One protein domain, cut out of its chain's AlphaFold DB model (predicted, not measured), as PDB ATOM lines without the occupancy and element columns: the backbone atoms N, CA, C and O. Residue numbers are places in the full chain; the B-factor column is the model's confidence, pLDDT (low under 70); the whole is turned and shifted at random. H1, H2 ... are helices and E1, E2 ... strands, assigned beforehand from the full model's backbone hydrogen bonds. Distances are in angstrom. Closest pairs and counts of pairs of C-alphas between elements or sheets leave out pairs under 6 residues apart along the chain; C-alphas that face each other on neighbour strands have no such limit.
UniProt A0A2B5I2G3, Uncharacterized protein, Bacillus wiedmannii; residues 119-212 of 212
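What this domain is: This is residues 119 to 212 of the 212 residues of an uncharacterized protein of Bacillus wiedmannii (UniProt A0A2B5I2G3). A twisted sheet of six strands, laid side by side in the order in which they follow along the chain, is covered over part of one face by two helices, H1 and H2, while its other face is bare. The helices form a hairpin that runs across the strands, and the edge strand E6 reaches beyond them. The printed part has 94 residues, with six named strands and then two named helices; the sheet's order is E1 E2 E3 E4 E5 E6, antiparallel throughout, and the class is mixed, helices and strands. It is compact, with a radius of gyration of the C-alphas of 12.5 A, and rounded, spanning 35 by 27 by 23 A.

How they stand to each other: Strands E1, residues 119 to 127, E2, 130 to 135, E3, 142 to 147, E4, 150 to 155, E5, 158 to 163, and E6, 166 to 170, form a meander, each strand the antiparallel neighbour of the one before. E1 and E6 are the edge strands, and they are apart. Each two strands in turn form a hairpin. Within hydrogen-bond range are N 125 and O 132 at 2.8 A for E1 and E2, N 146 and O 131 at 2.8 A for E2 and E3, N 145 and O 152 at 2.8 A for E3 and E4, N 151 and O 162 at 2.8 A for E4 and E5, and N 170 and O 159 at 2.8 A for E5 and E6. H1, residues 175 to 185, is on the sheet at a height of 9.1 A and runs across the strands, at 75 degrees to E1 on the local plane. It is only just over E1, E2 and E3, with 3 C-alphas falling on each. Its closest C-alphas to E3 are those of Leu 177 and Tyr 147, 6.2 A apart. H2, residues 195 to 205, is on the same face at a height of 10.3 A, across the strands. H1 and H2 touch, opposite ways at a shallow tilt of 9 degrees; their closest C-alphas, of Leu 182 and Ile 198, are 6.2 A apart. In H2 every O i to N i+4 pair is within hydrogen-bond range, in H1 5 of 7.

Where its parts are: E1 begins at C-alpha 119, (-6.455, 117.139, 63.878), bends by 56 degrees at residue 122 and is 23.2 A long. E2 measures 17.3 A, E3 16.8 A, E4 and E5 16.2 A each, and E6 13.0 A. H1 is 15.0 A long; H2 is 15.2 A long and ends at C-alpha 205, (15.598, 108.605, 65.989).

The domain as a whole: The C-alphas farthest apart, of Asn 166 and Arg 191, are 35.3 A apart. The printed part has no cut and no long link. Its mean pLDDT is 92.1, and no printed residue is under 70.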
ATOM      1  N   GLY A 119      -7.135 118.246  64.546       92.00
ATOM      2  CA  GLY A 119      -6.455 117.139  63.878       92.00
ATOM      3  C   GLY A 119      -6.415 115.846  64.692       92.00
ATOM      4  O   GLY A 119      -7.148 115.653  65.663       92.00
ATOM      5  N   PHE A 120      -5.599 114.890  64.239       94.44
ATOM      6  CA  PHE A 120      -5.448 113.607  64.928       94.44
ATOM      7  C   PHE A 120      -4.726 113.810  66.255       94.44
ATOM      8  O   PHE A 120      -3.543 114.132  66.257       94.44
ATOM      9  N   TYR A 121      -5.415 113.560  67.365       93.69
ATOM     10  CA  TYR A 121      -4.810 113.577  68.693       93.69
ATOM     11  C   TYR A 121      -4.344 112.189  69.133       93.69
ATOM     12  O   TYR A 121      -3.584 112.066  70.083       93.69
ATOM     13  N   PHE A 122      -4.786 111.122  68.467       94.88
ATOM     14  CA  PHE A 122      -4.334 109.768  68.761       94.88
ATOM     15  C   PHE A 122      -4.193 108.963  67.477       94.88
ATOM     16  O   PHE A 122      -5.093 108.982  66.633       94.88
ATOM     17  N   LYS A 123      -3.097 108.211  67.351       95.94
ATOM     18  CA  LYS A 123      -2.937 107.181  66.319       95.94
ATOM     19  C   LYS A 123      -2.436 105.885  66.932       95.94
ATOM     20  O   LYS A 123      -1.552 105.881  67.789       95.94
ATOM     21  N   TYR A 124      -3.003 104.789  66.452       95.94
ATOM     22  CA  TYR A 124      -2.642 103.426  66.806       95.94
ATOM     23  C   TYR A 124      -2.322 102.646  65.539       95.94
ATOM     24  O   TYR A 124      -2.993 102.772  64.514       95.94
ATOM     25  N   PHE A 125      -1.290 101.824  65.613       95.69
ATOM     26  CA  PHE A 125      -0.888 100.912  64.561       95.69
ATOM     27  C   PHE A 125      -0.696  99.525  65.161       95.69
ATOM     28  O   PHE A 125       0.005  99.368  66.158       95.69
ATOM     29  N   ASN A 126      -1.282  98.516  64.521       93.94
ATOM     30  CA  ASN A 126      -1.093  97.115  64.870       93.94
ATOM     31  C   ASN A 126      -0.631  96.352  63.631       93.94
ATOM     32  O   ASN A 126      -1.391  96.148  62.682       93.94
ATOM     33  N   GLY A 127       0.645  95.990  63.623       92.25
ATOM     34  CA  GLY A 127       1.304  95.293  62.535       92.25
ATOM     35  C   GLY A 127       1.686  93.869  62.907       92.25
ATOM     36  O   GLY A 127       1.369  93.341  63.972       92.25
ATOM     37  N   ASN A 128       2.433  93.234  62.013       93.81
ATOM     38  CA  ASN A 128       3.024  91.942  62.298       93.81
ATOM     39  C   ASN A 128       4.077  92.091  63.403       93.81
ATOM     40  O   ASN A 128       5.059  92.821  63.233       93.81
ATOM     41  N   ASN A 129       3.854  91.392  64.519       93.81
ATOM     42  CA  ASN A 129       4.720  91.366  65.697       93.81
ATOM     43  C   ASN A 129       5.037  92.751  66.299       93.81
ATOM     44  O   ASN A 129       5.995  92.881  67.060       93.81
ATOM     45  N   CYS A 130       4.262  93.789  65.974       94.56
ATOM     46  CA  CYS A 130       4.485  95.116  66.525       94.56
ATOM     47  C   CYS A 130       3.202  95.920  66.696       94.56
ATOM     48  O   CYS A 130       2.275  95.808  65.903       94.56
ATOM     49  N   ALA A 131       3.173  96.755  67.728       95.31
ATOM     50  CA  ALA A 131       2.112  97.717  67.961       95.31
ATOM     51  C   ALA A 131       2.728  99.060  68.332       95.31
ATOM     52  O   ALA A 131       3.630  99.104  69.166       95.31
ATOM     53  N   TYR A 132       2.233 100.135  67.732       96.31
ATOM     54  CA  TYR A 132       2.637 101.503  68.023       96.31
ATOM     55  C   TYR A 132       1.429 102.327  68.431       96.31
ATOM     56  O   TYR A 132       0.342 102.152  67.878       96.31
ATOM     57  N   TRP A 133       1.618 103.244  69.371       95.62
ATOM     58  CA  TRP A 133       0.623 104.262  69.652       95.62
ATOM     59  C   TRP A 133       1.242 105.551  70.137       95.62
ATOM     60  O   TRP A 133       2.291 105.572  70.789       95.62
ATOM     61  N   ARG A 134       0.522 106.628  69.854       93.88
ATOM     62  CA  ARG A 134       0.861 107.959  70.309       93.88
ATOM     63  C   ARG A 134      -0.400 108.735  70.639       93.88
ATOM     64  O   ARG A 134      -1.313 108.814  69.819       93.88
ATOM     65  N   ASP A 135      -0.403 109.314  71.834       91.38
ATOM     66  CA  ASP A 135      -1.325 110.372  72.229       91.38
ATOM     67  C   ASP A 135      -0.600 111.713  72.058       91.38
ATOM     68  O   ASP A 135       0.488 111.923  72.596       91.38
ATOM     69  N   ARG A 136      -1.172 112.597  71.246       90.88
ATOM     70  CA  ARG A 136      -0.622 113.905  70.887       90.88
ATOM     71  C   ARG A 136      -1.166 115.032  71.763       90.88
ATOM     72  O   ARG A 136      -0.776 116.172  71.557       90.88
ATOM     73  N   ASN A 137      -2.027 114.733  72.739       86.94
ATOM     74  CA  ASN A 137      -2.479 115.731  73.712       86.94
ATOM     75  C   ASN A 137      -1.390 116.106  74.729       86.94
ATOM     76  O   ASN A 137      -1.553 117.066  75.476       86.94
ATOM     77  N   SER A 138      -0.303 115.334  74.808       81.12
ATOM     78  CA  SER A 138       0.818 115.654  75.687       81.12
ATOM     79  C   SER A 138       1.683 116.762  75.086       81.12
ATOM     80  O   SER A 138       2.105 116.666  73.936       81.12
ATOM     81  N   GLU A 139       2.013 117.770  75.898       79.38
ATOM     82  CA  GLU A 139       2.999 118.809  75.556       79.38
ATOM     83  C   GLU A 139       4.405 118.225  75.349       79.38
ATOM     84  O   GLU A 139       5.232 118.796  74.643       79.38
ATOM     85  N   THR A 140       4.677 117.065  75.951       81.62
ATOM     86  CA  THR A 140       5.945 116.351  75.805       81.62
ATOM     87  C   THR A 140       5.853 115.296  74.702       81.62
ATOM     88  O   THR A 140       4.888 114.521  74.688       81.62
ATOM     89  N   PRO A 141       6.860 115.185  73.813       77.88
ATOM     90  CA  PRO A 141       6.938 114.104  72.841       77.88
ATOM     91  C   PRO A 141       6.867 112.741  73.533       77.88
ATOM     92  O   PRO A 141       7.760 112.339  74.283       77.88
ATOM     93  N   THR A 142       5.780 112.017  73.278       87.62
ATOM     94  CA  THR A 142       5.608 110.647  73.754       87.62
ATOM     95  C   THR A 142       5.161 109.757  72.616       87.62
ATOM     96  O   THR A 142       4.333 110.139  71.793       87.62
ATOM     97  N   TRP A 143       5.734 108.563  72.558       93.00
ATOM     98  CA  TRP A 143       5.207 107.473  71.752       93.00
ATOM     99  C   TRP A 143       5.665 106.143  72.318       93.00
ATOM    100  O   TRP A 143       6.636 106.052  73.076       93.00
ATOM    101  N   HIS A 144       4.935 105.108  71.944       94.31
ATOM    102  CA  HIS A 144       5.112 103.776  72.472       94.31
ATOM    103  C   HIS A 144       5.139 102.775  71.333       94.31
ATOM    104  O   HIS A 144       4.311 102.822  70.429       94.31
ATOM    105  N   LEU A 145       6.069 101.836  71.412       96.00
ATOM    106  CA  LEU A 145       6.181 100.696  70.524       96.00
ATOM    107  C   LEU A 145       6.369  99.445  71.359       96.00
ATOM    108  O   LEU A 145       7.207  99.384  72.254       96.00
ATOM    109  N   ARG A 146       5.631  98.410  70.997       95.19
ATOM    110  CA  ARG A 146       5.916  97.033  71.357       95.19
ATOM    111  C   ARG A 146       6.378  96.301  70.104       95.19
ATOM    112  O   ARG A 146       5.643  96.299  69.126       95.19
ATOM    113  N   TYR A 147       7.533  95.645  70.139       94.81
ATOM    114  CA  TYR A 147       8.015  94.739  69.094       94.81
ATOM    115  C   TYR A 147       8.313  93.371  69.722       94.81
ATOM    116  O   TYR A 147       9.222  93.231  70.542       94.81
ATOM    117  N   GLY A 148       7.501  92.359  69.413       92.69
ATOM    118  CA  GLY A 148       7.487  91.098  70.155       92.69
ATOM    119  C   GLY A 148       7.219  91.314  71.647       92.69
ATOM    120  O   GLY A 148       6.155  91.801  72.041       92.69
ATOM    121  N   ASN A 149       8.190  90.952  72.485       92.44
ATOM    122  CA  ASN A 149       8.144  91.172  73.937       92.44
ATOM    123  C   ASN A 149       8.926  92.411  74.392       92.44
ATOM    124  O   ASN A 149       8.969  92.695  75.589       92.44
ATOM    125  N   GLN A 150       9.543  93.137  73.459       95.25
ATOM    126  CA  GLN A 150      10.296  94.344  73.760       95.25
ATOM    127  C   GLN A 150       9.416  95.582  73.626       95.25
ATOM    128  O   GLN A 150       8.531  95.646  72.774       95.25
ATOM    129  N   TYR A 151       9.681  96.565  74.471       94.56
ATOM    130  CA  TYR A 151       9.032  97.863  74.491       94.56
ATOM    131  C   TYR A 151      10.074  98.939  74.228       94.56
ATOM    132  O   TYR A 151      11.174  98.874  74.774       94.56
ATOM    133  N   VAL A 152       9.700  99.923  73.420       94.38
ATOM    134  CA  VAL A 152      10.419 101.173  73.196       94.38
ATOM    135  C   VAL A 152       9.439 102.290  73.494       94.38
ATOM    136  O   VAL A 152       8.390 102.376  72.864       94.38
ATOM    137  N   ASN A 153       9.761 103.135  74.464       92.31
ATOM    138  CA  ASN A 153       8.960 104.311  74.770       92.31
ATOM    139  C   ASN A 153       9.837 105.549  74.646       92.31
ATOM    140  O   ASN A 153      10.908 105.582  75.249       92.31
ATOM    141  N   LEU A 154       9.371 106.562  73.928       90.25
ATOM    142  CA  LEU A 154       9.933 107.902  74.033       90.25
ATOM    143  C   LEU A 154       9.180 108.655  75.126       90.25
ATOM    144  O   LEU A 154       7.946 108.675  75.122       90.25
ATOM    145  N   ARG A 155       9.917 109.241  76.070       86.31
ATOM    146  CA  ARG A 155       9.381 110.158  77.083       86.31
ATOM    147  C   ARG A 155      10.418 111.234  77.366       86.31
ATOM    148  O   ARG A 155      11.526 110.887  77.769       86.31
ATOM    149  N   ASN A 156      10.050 112.503  77.199       83.50
ATOM    150  CA  ASN A 156      10.942 113.654  77.407       83.50
ATOM    151  C   ASN A 156      12.269 113.501  76.642       83.50
ATOM    152  O   ASN A 156      13.336 113.595  77.239       83.50
ATOM    153  N   ASP A 157      12.187 113.153  75.356       84.00
ATOM    154  CA  ASP A 157      13.334 112.950  74.456       84.00
ATOM    155  C   ASP A 157      14.324 111.847  74.882       84.00
ATOM    156  O   ASP A 157      15.419 111.718  74.337       84.00
ATOM    157  N   VAL A 158      13.931 110.995  75.835       89.69
ATOM    158  CA  VAL A 158      14.709 109.839  76.290       89.69
ATOM    159  C   VAL A 158      14.008 108.549  75.880       89.69
ATOM    160  O   VAL A 158      12.813 108.353  76.138       89.69
ATOM    161  N   PHE A 159      14.766 107.637  75.271       92.38
ATOM    162  CA  PHE A 159      14.289 106.298  74.949       92.38
ATOM    163  C   PHE A 159      14.349 105.392  76.170       92.38
ATOM    164  O   PHE A 159      15.367 105.305  76.849       92.38
ATOM    165  N   TYR A 160      13.269 104.664  76.418       93.88
ATOM    166  CA  TYR A 160      13.193 103.616  77.424       93.88
ATOM    167  C   TYR A 160      12.941 102.285  76.736       93.88
ATOM    168  O   TYR A 160      11.875 102.083  76.149       93.88
ATOM    169  N   VAL A 161      13.909 101.374  76.832       94.88
ATOM    170  CA  VAL A 161      13.887 100.085  76.137       94.88
ATOM    171  C   VAL A 161      13.935  98.934  77.135       94.88
ATOM    172  O   VAL A 161      14.668  98.982  78.123       94.88
ATOM    173  N   GLY A 162      13.145  97.890  76.905       93.19
ATOM    174  CA  GLY A 162      13.154  96.699  77.754       93.19
ATOM    175  C   GLY A 162      11.923  95.835  77.558       93.19
ATOM    176  O   GLY A 162      11.424  95.724  76.446       93.19
ATOM    177  N   ILE A 163      11.438  95.221  78.631       92.94
ATOM    178  CA  ILE A 163      10.220  94.400  78.638       92.94
ATOM    179  C   ILE A 163       9.126  95.088  79.457       92.94
ATOM    180  O   ILE A 163       9.379  96.079  80.147       92.94
ATOM    181  N   PHE A 164       7.900  94.568  79.398       83.50
ATOM    182  CA  PHE A 164       6.794  95.122  80.179       83.50
ATOM    183  C   PHE A 164       7.146  95.175  81.675       83.50
ATOM    184  O   PHE A 164       7.569  94.178  82.256       83.50
ATOM    185  N   GLY A 165       6.993  96.352  82.285       85.06
ATOM    186  CA  GLY A 165       7.320  96.590  83.695       85.06
ATOM    187  C   GLY A 165       8.814  96.744  84.013       85.06
ATOM    188  O   GLY A 165       9.144  97.051  85.154       85.06
ATOM    189  N   ASN A 166       9.720  96.572  83.044       90.62
ATOM    190  CA  ASN A 166      11.160  96.720  83.257       90.62
ATOM    191  C   ASN A 166      11.859  97.276  82.005       90.62
ATOM    192  O   ASN A 166      12.342  96.530  81.148       90.62
ATOM    193  N   THR A 167      11.901  98.604  81.907       93.25
ATOM    194  CA  THR A 167      12.581  99.351  80.841       93.25
ATOM    195  C   THR A 167      13.720 100.184  81.411       93.25
ATOM    196  O   THR A 167      13.605 100.701  82.522       93.25
ATOM    197  N   LYS A 168      14.789 100.378  80.639       93.50
ATOM    198  CA  LYS A 168      15.929 101.225  81.009       93.50
ATOM    199  C   LYS A 168      16.091 102.363  80.013       93.50
ATOM    200  O   LYS A 168      15.837 102.166  78.827       93.50
ATOM    201  N   ALA A 169      16.517 103.521  80.506       94.25
ATOM    202  CA  ALA A 169      16.868 104.647  79.654       94.25
ATOM    203  C   ALA A 169      18.055 104.279  78.747       94.25
ATOM    204  O   ALA A 169      19.005 103.632  79.197       94.25
ATOM    205  N   THR A 170      18.000 104.691  77.485       90.44
ATOM    206  CA  THR A 170      19.068 104.510  76.502       90.44
ATOM    207  C   THR A 170      19.339 105.826  75.787       90.44
ATOM    208  O   THR A 170      18.420 106.565  75.444       90.44
ATOM    209  N   ASN A 171      20.619 106.103  75.540       77.19
ATOM    210  CA  ASN A 171      21.047 107.327  74.855       77.19
ATOM    211  C   ASN A 171      21.004 107.194  73.325       77.19
ATOM    212  O   ASN A 171      21.171 108.182  72.619       77.19
ATOM    213  N   SER A 172      20.823 105.977  72.807       82.31
ATOM    214  CA  SER A 172      20.703 105.696  71.379       82.31
ATOM    215  C   SER A 172      19.293 105.239  71.025       82.31
ATOM    216  O   SER A 172      18.623 104.556  71.810       82.31
ATOM    217  N   ALA A 173      18.863 105.601  69.816       82.88
ATOM    218  CA  ALA A 173      17.623 105.114  69.236       82.88
ATOM    219  C   ALA A 173      17.714 103.594  68.984       82.88
ATOM    220  O   ALA A 173      18.698 103.123  68.405       82.88
ATOM    221  N   PRO A 174      16.707 102.798  69.381       90.44
ATOM    222  CA  PRO A 174      16.711 101.350  69.176       90.44
ATOM    223  C   PRO A 174      16.299 100.982  67.740       90.44
ATOM    224  O   PRO A 174      15.218 100.437  67.505       90.44
ATOM    225  N   THR A 175      17.161 101.283  66.765       91.81
ATOM    226  CA  THR A 175      16.886 101.154  65.321       91.81
ATOM    227  C   THR A 175      16.361  99.779  64.914       91.81
ATOM    228  O   THR A 175      15.410  99.711  64.141       91.81
ATOM    229  N   ASP A 176      16.898  98.691  65.471       92.19
ATOM    230  CA  ASP A 176      16.474  97.321  65.138       92.19
ATOM    231  C   ASP A 176      15.006  97.031  65.489       92.19
ATOM    232  O   ASP A 176      14.379  96.163  64.882       92.19
ATOM    233  N   LEU A 177      14.438  97.769  66.448       93.94
ATOM    234  CA  LEU A 177      13.033  97.654  66.847       93.94
ATOM    235  C   LEU A 177      12.146  98.631  66.070       93.94
ATOM    236  O   LEU A 177      11.013  98.301  65.723       93.94
ATOM    237  N   VAL A 178      12.667  99.824  65.776       95.31
ATOM    238  CA  VAL A 178      11.912 100.902  65.124       95.31
ATOM    239  C   VAL A 178      11.829 100.718  63.610       95.31
ATOM    240  O   VAL A 178      10.774 100.925  63.017       95.31
ATOM    241  N   LEU A 179      12.907 100.286  62.958       95.62
ATOM    242  CA  LEU A 179      12.946 100.166  61.502       95.62
ATOM    243  C   LEU A 179      11.887  99.188  60.945       95.62
ATOM    244  O   LEU A 179      11.223  99.532  59.962       95.62
ATOM    245  N   PRO A 180      11.642  98.011  61.561       95.44
ATOM    246  CA  PRO A 180      10.544  97.138  61.150       95.44
ATOM    247  C   PRO A 180       9.154  97.771  61.285       95.44
ATOM    248  O   PRO A 180       8.289  97.480  60.460       95.44
ATOM    249  N   LEU A 181       8.924  98.618  62.296       96.50
ATOM    250  CA  LEU A 181       7.666  99.356  62.450       96.50
ATOM    251  C   LEU A 181       7.468 100.307  61.265       96.50
ATOM    252  O   LEU A 181       6.434 100.255  60.597       96.50
ATOM    253  N   LEU A 182       8.476 101.136  60.984       97.12
ATOM    254  CA  LEU A 182       8.405 102.165  59.948       97.12
ATOM    255  C   LEU A 182       8.143 101.569  58.559       97.12
ATOM    256  O   LEU A 182       7.260 102.043  57.848       97.12
ATOM    257  N   ARG A 183       8.810 100.458  58.217       96.75
ATOM    258  CA  ARG A 183       8.552  99.700  56.974       96.75
ATOM    259  C   ARG A 183       7.120  99.183  56.872       96.75
ATOM    260  O   ARG A 183       6.564  99.047  55.786       96.75
ATOM    261  N   GLN A 184       6.508  98.827  58.000       96.62
ATOM    262  CA  GLN A 184       5.135  98.338  57.982       96.62
ATOM    263  C   GLN A 184       4.110  99.468  57.868       96.62
ATOM    264  O   GLN A 184       3.081  99.268  57.210       96.62
ATOM    265  N   MET A 185       4.389 100.625  58.472       96.44
ATOM    266  CA  MET A 185       3.590 101.845  58.347       96.44
ATOM    267  C   MET A 185       3.679 102.460  56.943       96.44
ATOM    268  O   MET A 185       2.665 102.938  56.441       96.44
ATOM    269  N   SER A 186       4.836 102.369  56.274       96.62
ATOM    270  CA  SER A 186       5.059 102.900  54.916       96.62
ATOM    271  C   SER A 186       4.365 102.094  53.807       96.62
ATOM    272  O   SER A 186       4.322 102.506  52.645       96.62
ATOM    273  N   ASN A 187       3.779 100.937  54.134       95.06
ATOM    274  CA  ASN A 187       3.095 100.098  53.154       95.06
ATOM    275  C   ASN A 187       1.972 100.849  52.422       95.06
ATOM    276  O   ASN A 187       1.076 101.424  53.040       95.06
ATOM    277  N   LYS A 188       1.915 100.687  51.092       92.19
ATOM    278  CA  LYS A 188       0.926 101.337  50.204       92.19
ATOM    279  C   LYS A 188      -0.533 101.172  50.645       92.19
ATOM    280  O   LYS A 188      -1.352 102.049  50.381       92.19
ATOM    281  N   LYS A 189      -0.872 100.066  51.322       91.00
ATOM    282  CA  LYS A 189      -2.229  99.813  51.841       91.00
ATOM    283  C   LYS A 189      -2.710 100.891  52.823       91.00
ATOM    284  O   LYS A 189      -3.913 101.102  52.924       91.00
ATOM    285  N   TRP A 190      -1.785 101.574  53.501       92.69
ATOM    286  CA  TRP A 190      -2.091 102.623  54.472       92.69
ATOM    287  C   TRP A 190      -2.305 104.001  53.850       92.69
ATOM    288  O   TRP A 190      -2.758 104.899  54.548       92.69
ATOM    289  N   ARG A 191      -2.032 104.172  52.548       92.50
ATOM    290  CA  ARG A 191      -2.327 105.403  51.788       92.50
ATOM    291  C   ARG A 191      -1.816 106.686  52.466       92.50
ATOM    292  O   ARG A 191      -2.515 107.692  52.478       92.50
ATOM    293  N   GLY A 192      -0.630 106.618  53.065       93.38
ATOM    294  CA  GLY A 192       0.003 107.748  53.746       93.38
ATOM    295  C   GLY A 192      -0.617 108.138  55.093       93.38
ATOM    296  O   GLY A 192      -0.228 109.141  55.678       93.38
ATOM    297  N   PHE A 193      -1.559 107.353  55.636       94.69
ATOM    298  CA  PHE A 193      -2.209 107.662  56.917       94.69
ATOM    299  C   PHE A 193      -1.222 107.822  58.084       94.69
ATOM    300  O   PHE A 193      -1.515 108.554  59.024       94.69
ATOM    301  N   TYR A 194      -0.072 107.146  58.031       96.31
ATOM    302  CA  TYR A 194       0.968 107.201  59.061       96.31
ATOM    303  C   TYR A 194       2.188 108.041  58.654       96.31
ATOM    304  O   TYR A 194       3.179 108.008  59.372       96.31
ATOM    305  N   ASP A 195       2.160 108.771  57.533       96.19
ATOM    306  CA  ASP A 195       3.348 109.490  57.039       96.19
ATOM    307  C   ASP A 195       3.844 110.548  58.034       96.19
ATOM    308  O   ASP A 195       5.044 110.675  58.252       96.19
ATOM    309  N   ASP A 196       2.928 111.232  58.717       95.19
ATOM    310  CA  ASP A 196       3.255 112.194  59.771       95.19
ATOM    311  C   ASP A 196       3.863 111.534  61.022       95.19
ATOM    312  O   ASP A 196       4.758 112.094  61.652       95.19
ATOM    313  N   GLU A 197       3.412 110.329  61.382       95.50
ATOM    314  CA  GLU A 197       4.026 109.541  62.458       95.50
ATOM    315  C   GLU A 197       5.412 109.032  62.055       95.50
ATOM    316  O   GLU A 197       6.330 109.052  62.872       95.50
ATOM    317  N   ILE A 198       5.584 108.606  60.800       96.88
ATOM    318  CA  ILE A 198       6.882 108.194  60.259       96.88
ATOM    319  C   ILE A 198       7.859 109.363  60.344       96.88
ATOM    320  O   ILE A 198       8.927 109.203  60.928       96.88
ATOM    321  N   ASP A 199       7.491 110.530  59.818       96.44
ATOM    322  CA  ASP A 199       8.346 111.720  59.805       96.44
ATOM    323  C   ASP A 199       8.768 112.121  61.218       96.44
ATOM    324  O   ASP A 199       9.954 112.325  61.482       96.44
ATOM    325  N   PHE A 200       7.814 112.117  62.149       93.69
ATOM    326  CA  PHE A 200       8.092 112.370  63.551       93.69
ATOM    327  C   PHE A 200       9.073 111.350  64.149       93.69
ATOM    328  O   PHE A 200      10.042 111.733  64.797       93.69
ATOM    329  N   ILE A 201       8.874 110.046  63.937       94.62
ATOM    330  CA  ILE A 201       9.786 109.026  64.478       94.62
ATOM    331  C   ILE A 201      11.185 109.157  63.858       94.62
ATOM    332  O   ILE A 201      12.178 108.989  64.568       94.62
ATOM    333  N   LEU A 202      11.293 109.460  62.559       94.69
ATOM    334  CA  LEU A 202      12.581 109.672  61.891       94.69
ATOM    335  C   LEU A 202      13.340 110.854  62.510       94.69
ATOM    336  O   LEU A 202      14.527 110.712  62.797       94.69
ATOM    337  N   GLU A 203      12.658 111.967  62.793       92.81
ATOM    338  CA  GLU A 203      13.246 113.129  63.473       92.81
ATOM    339  C   GLU A 203      13.789 112.762  64.862       92.81
ATOM    340  O   GLU A 203      14.924 113.096  65.193       92.81
ATOM    341  N   GLN A 204      13.022 112.000  65.648       90.81
ATOM    342  CA  GLN A 204      13.414 111.607  67.009       90.81
ATOM    343  C   GLN A 204      14.527 110.552  67.055       90.81
ATOM    344  O   GLN A 204      15.229 110.420  68.056       90.81
ATOM    345  N   THR A 205      14.664 109.742  66.005       91.19
ATOM    346  CA  THR A 205      15.598 108.605  65.989       91.19
ATOM    347  C   THR A 205      16.845 108.848  65.148       91.19
ATOM    348  O   THR A 205      17.817 108.107  65.293       91.19
ATOM    349  N   GLY A 206      16.825 109.840  64.254       91.50
ATOM    350  CA  GLY A 206      17.883 110.080  63.273       91.50
ATOM    351  C   GLY A 206      17.994 108.993  62.196       91.50
ATOM    352  O   GLY A 206      18.979 108.955  61.461       91.50
ATOM    353  N   ILE A 207      17.016 108.084  62.099       93.25
ATOM    354  CA  ILE A 207      16.989 107.054  61.056       93.25
ATOM    355  C   ILE A 207      16.791 107.739  59.700       93.25
ATOM    356  O   ILE A 207      15.934 108.602  59.532       93.25
ATOM    357  N   GLU A 208      17.567 107.341  58.696       92.31
ATOM    358  CA  GLU A 208      17.443 107.913  57.359       92.31
ATOM    359  C   GLU A 208      16.221 107.355  56.613       92.31
ATOM    360  O   GLU A 208      16.042 106.138  56.501       92.31
ATOM    361  N   ARG A 209      15.431 108.238  55.985       92.44
ATOM    362  CA  ARG A 209      14.224 107.875  55.213       92.44
ATOM    363  C   ARG A 209      14.464 106.844  54.101       92.44
ATOM    364  O   ARG A 209      13.549 106.130  53.727       92.44
ATOM    365  N   ARG A 210      15.678 106.727  53.558       93.31
ATOM    366  CA  ARG A 210      15.989 105.734  52.507       93.31
ATOM    367  C   ARG A 210      15.963 104.275  52.988       93.31
ATOM    368  O   ARG A 210      16.074 103.373  52.166       93.31
ATOM    369  N   LEU A 211      15.897 104.042  54.302       90.56
ATOM    370  CA  LEU A 211      15.953 102.707  54.911       90.56
ATOM    371  C   LEU A 211      14.571 102.036  55.066       90.56
ATOM    372  O   LEU A 211      14.513 100.846  55.424       90.56
ATOM    373  N   ILE A 212      13.491 102.788  54.825       87.19
ATOM    374  CA  ILE A 212      12.083 102.410  55.055       87.19
ATOM    375  C   ILE A 212      11.285 102.160  53.780       87.19
ATOM    376  O   ILE A 212      11.708 102.619  52.698       87.19
TER     377      ILE A 212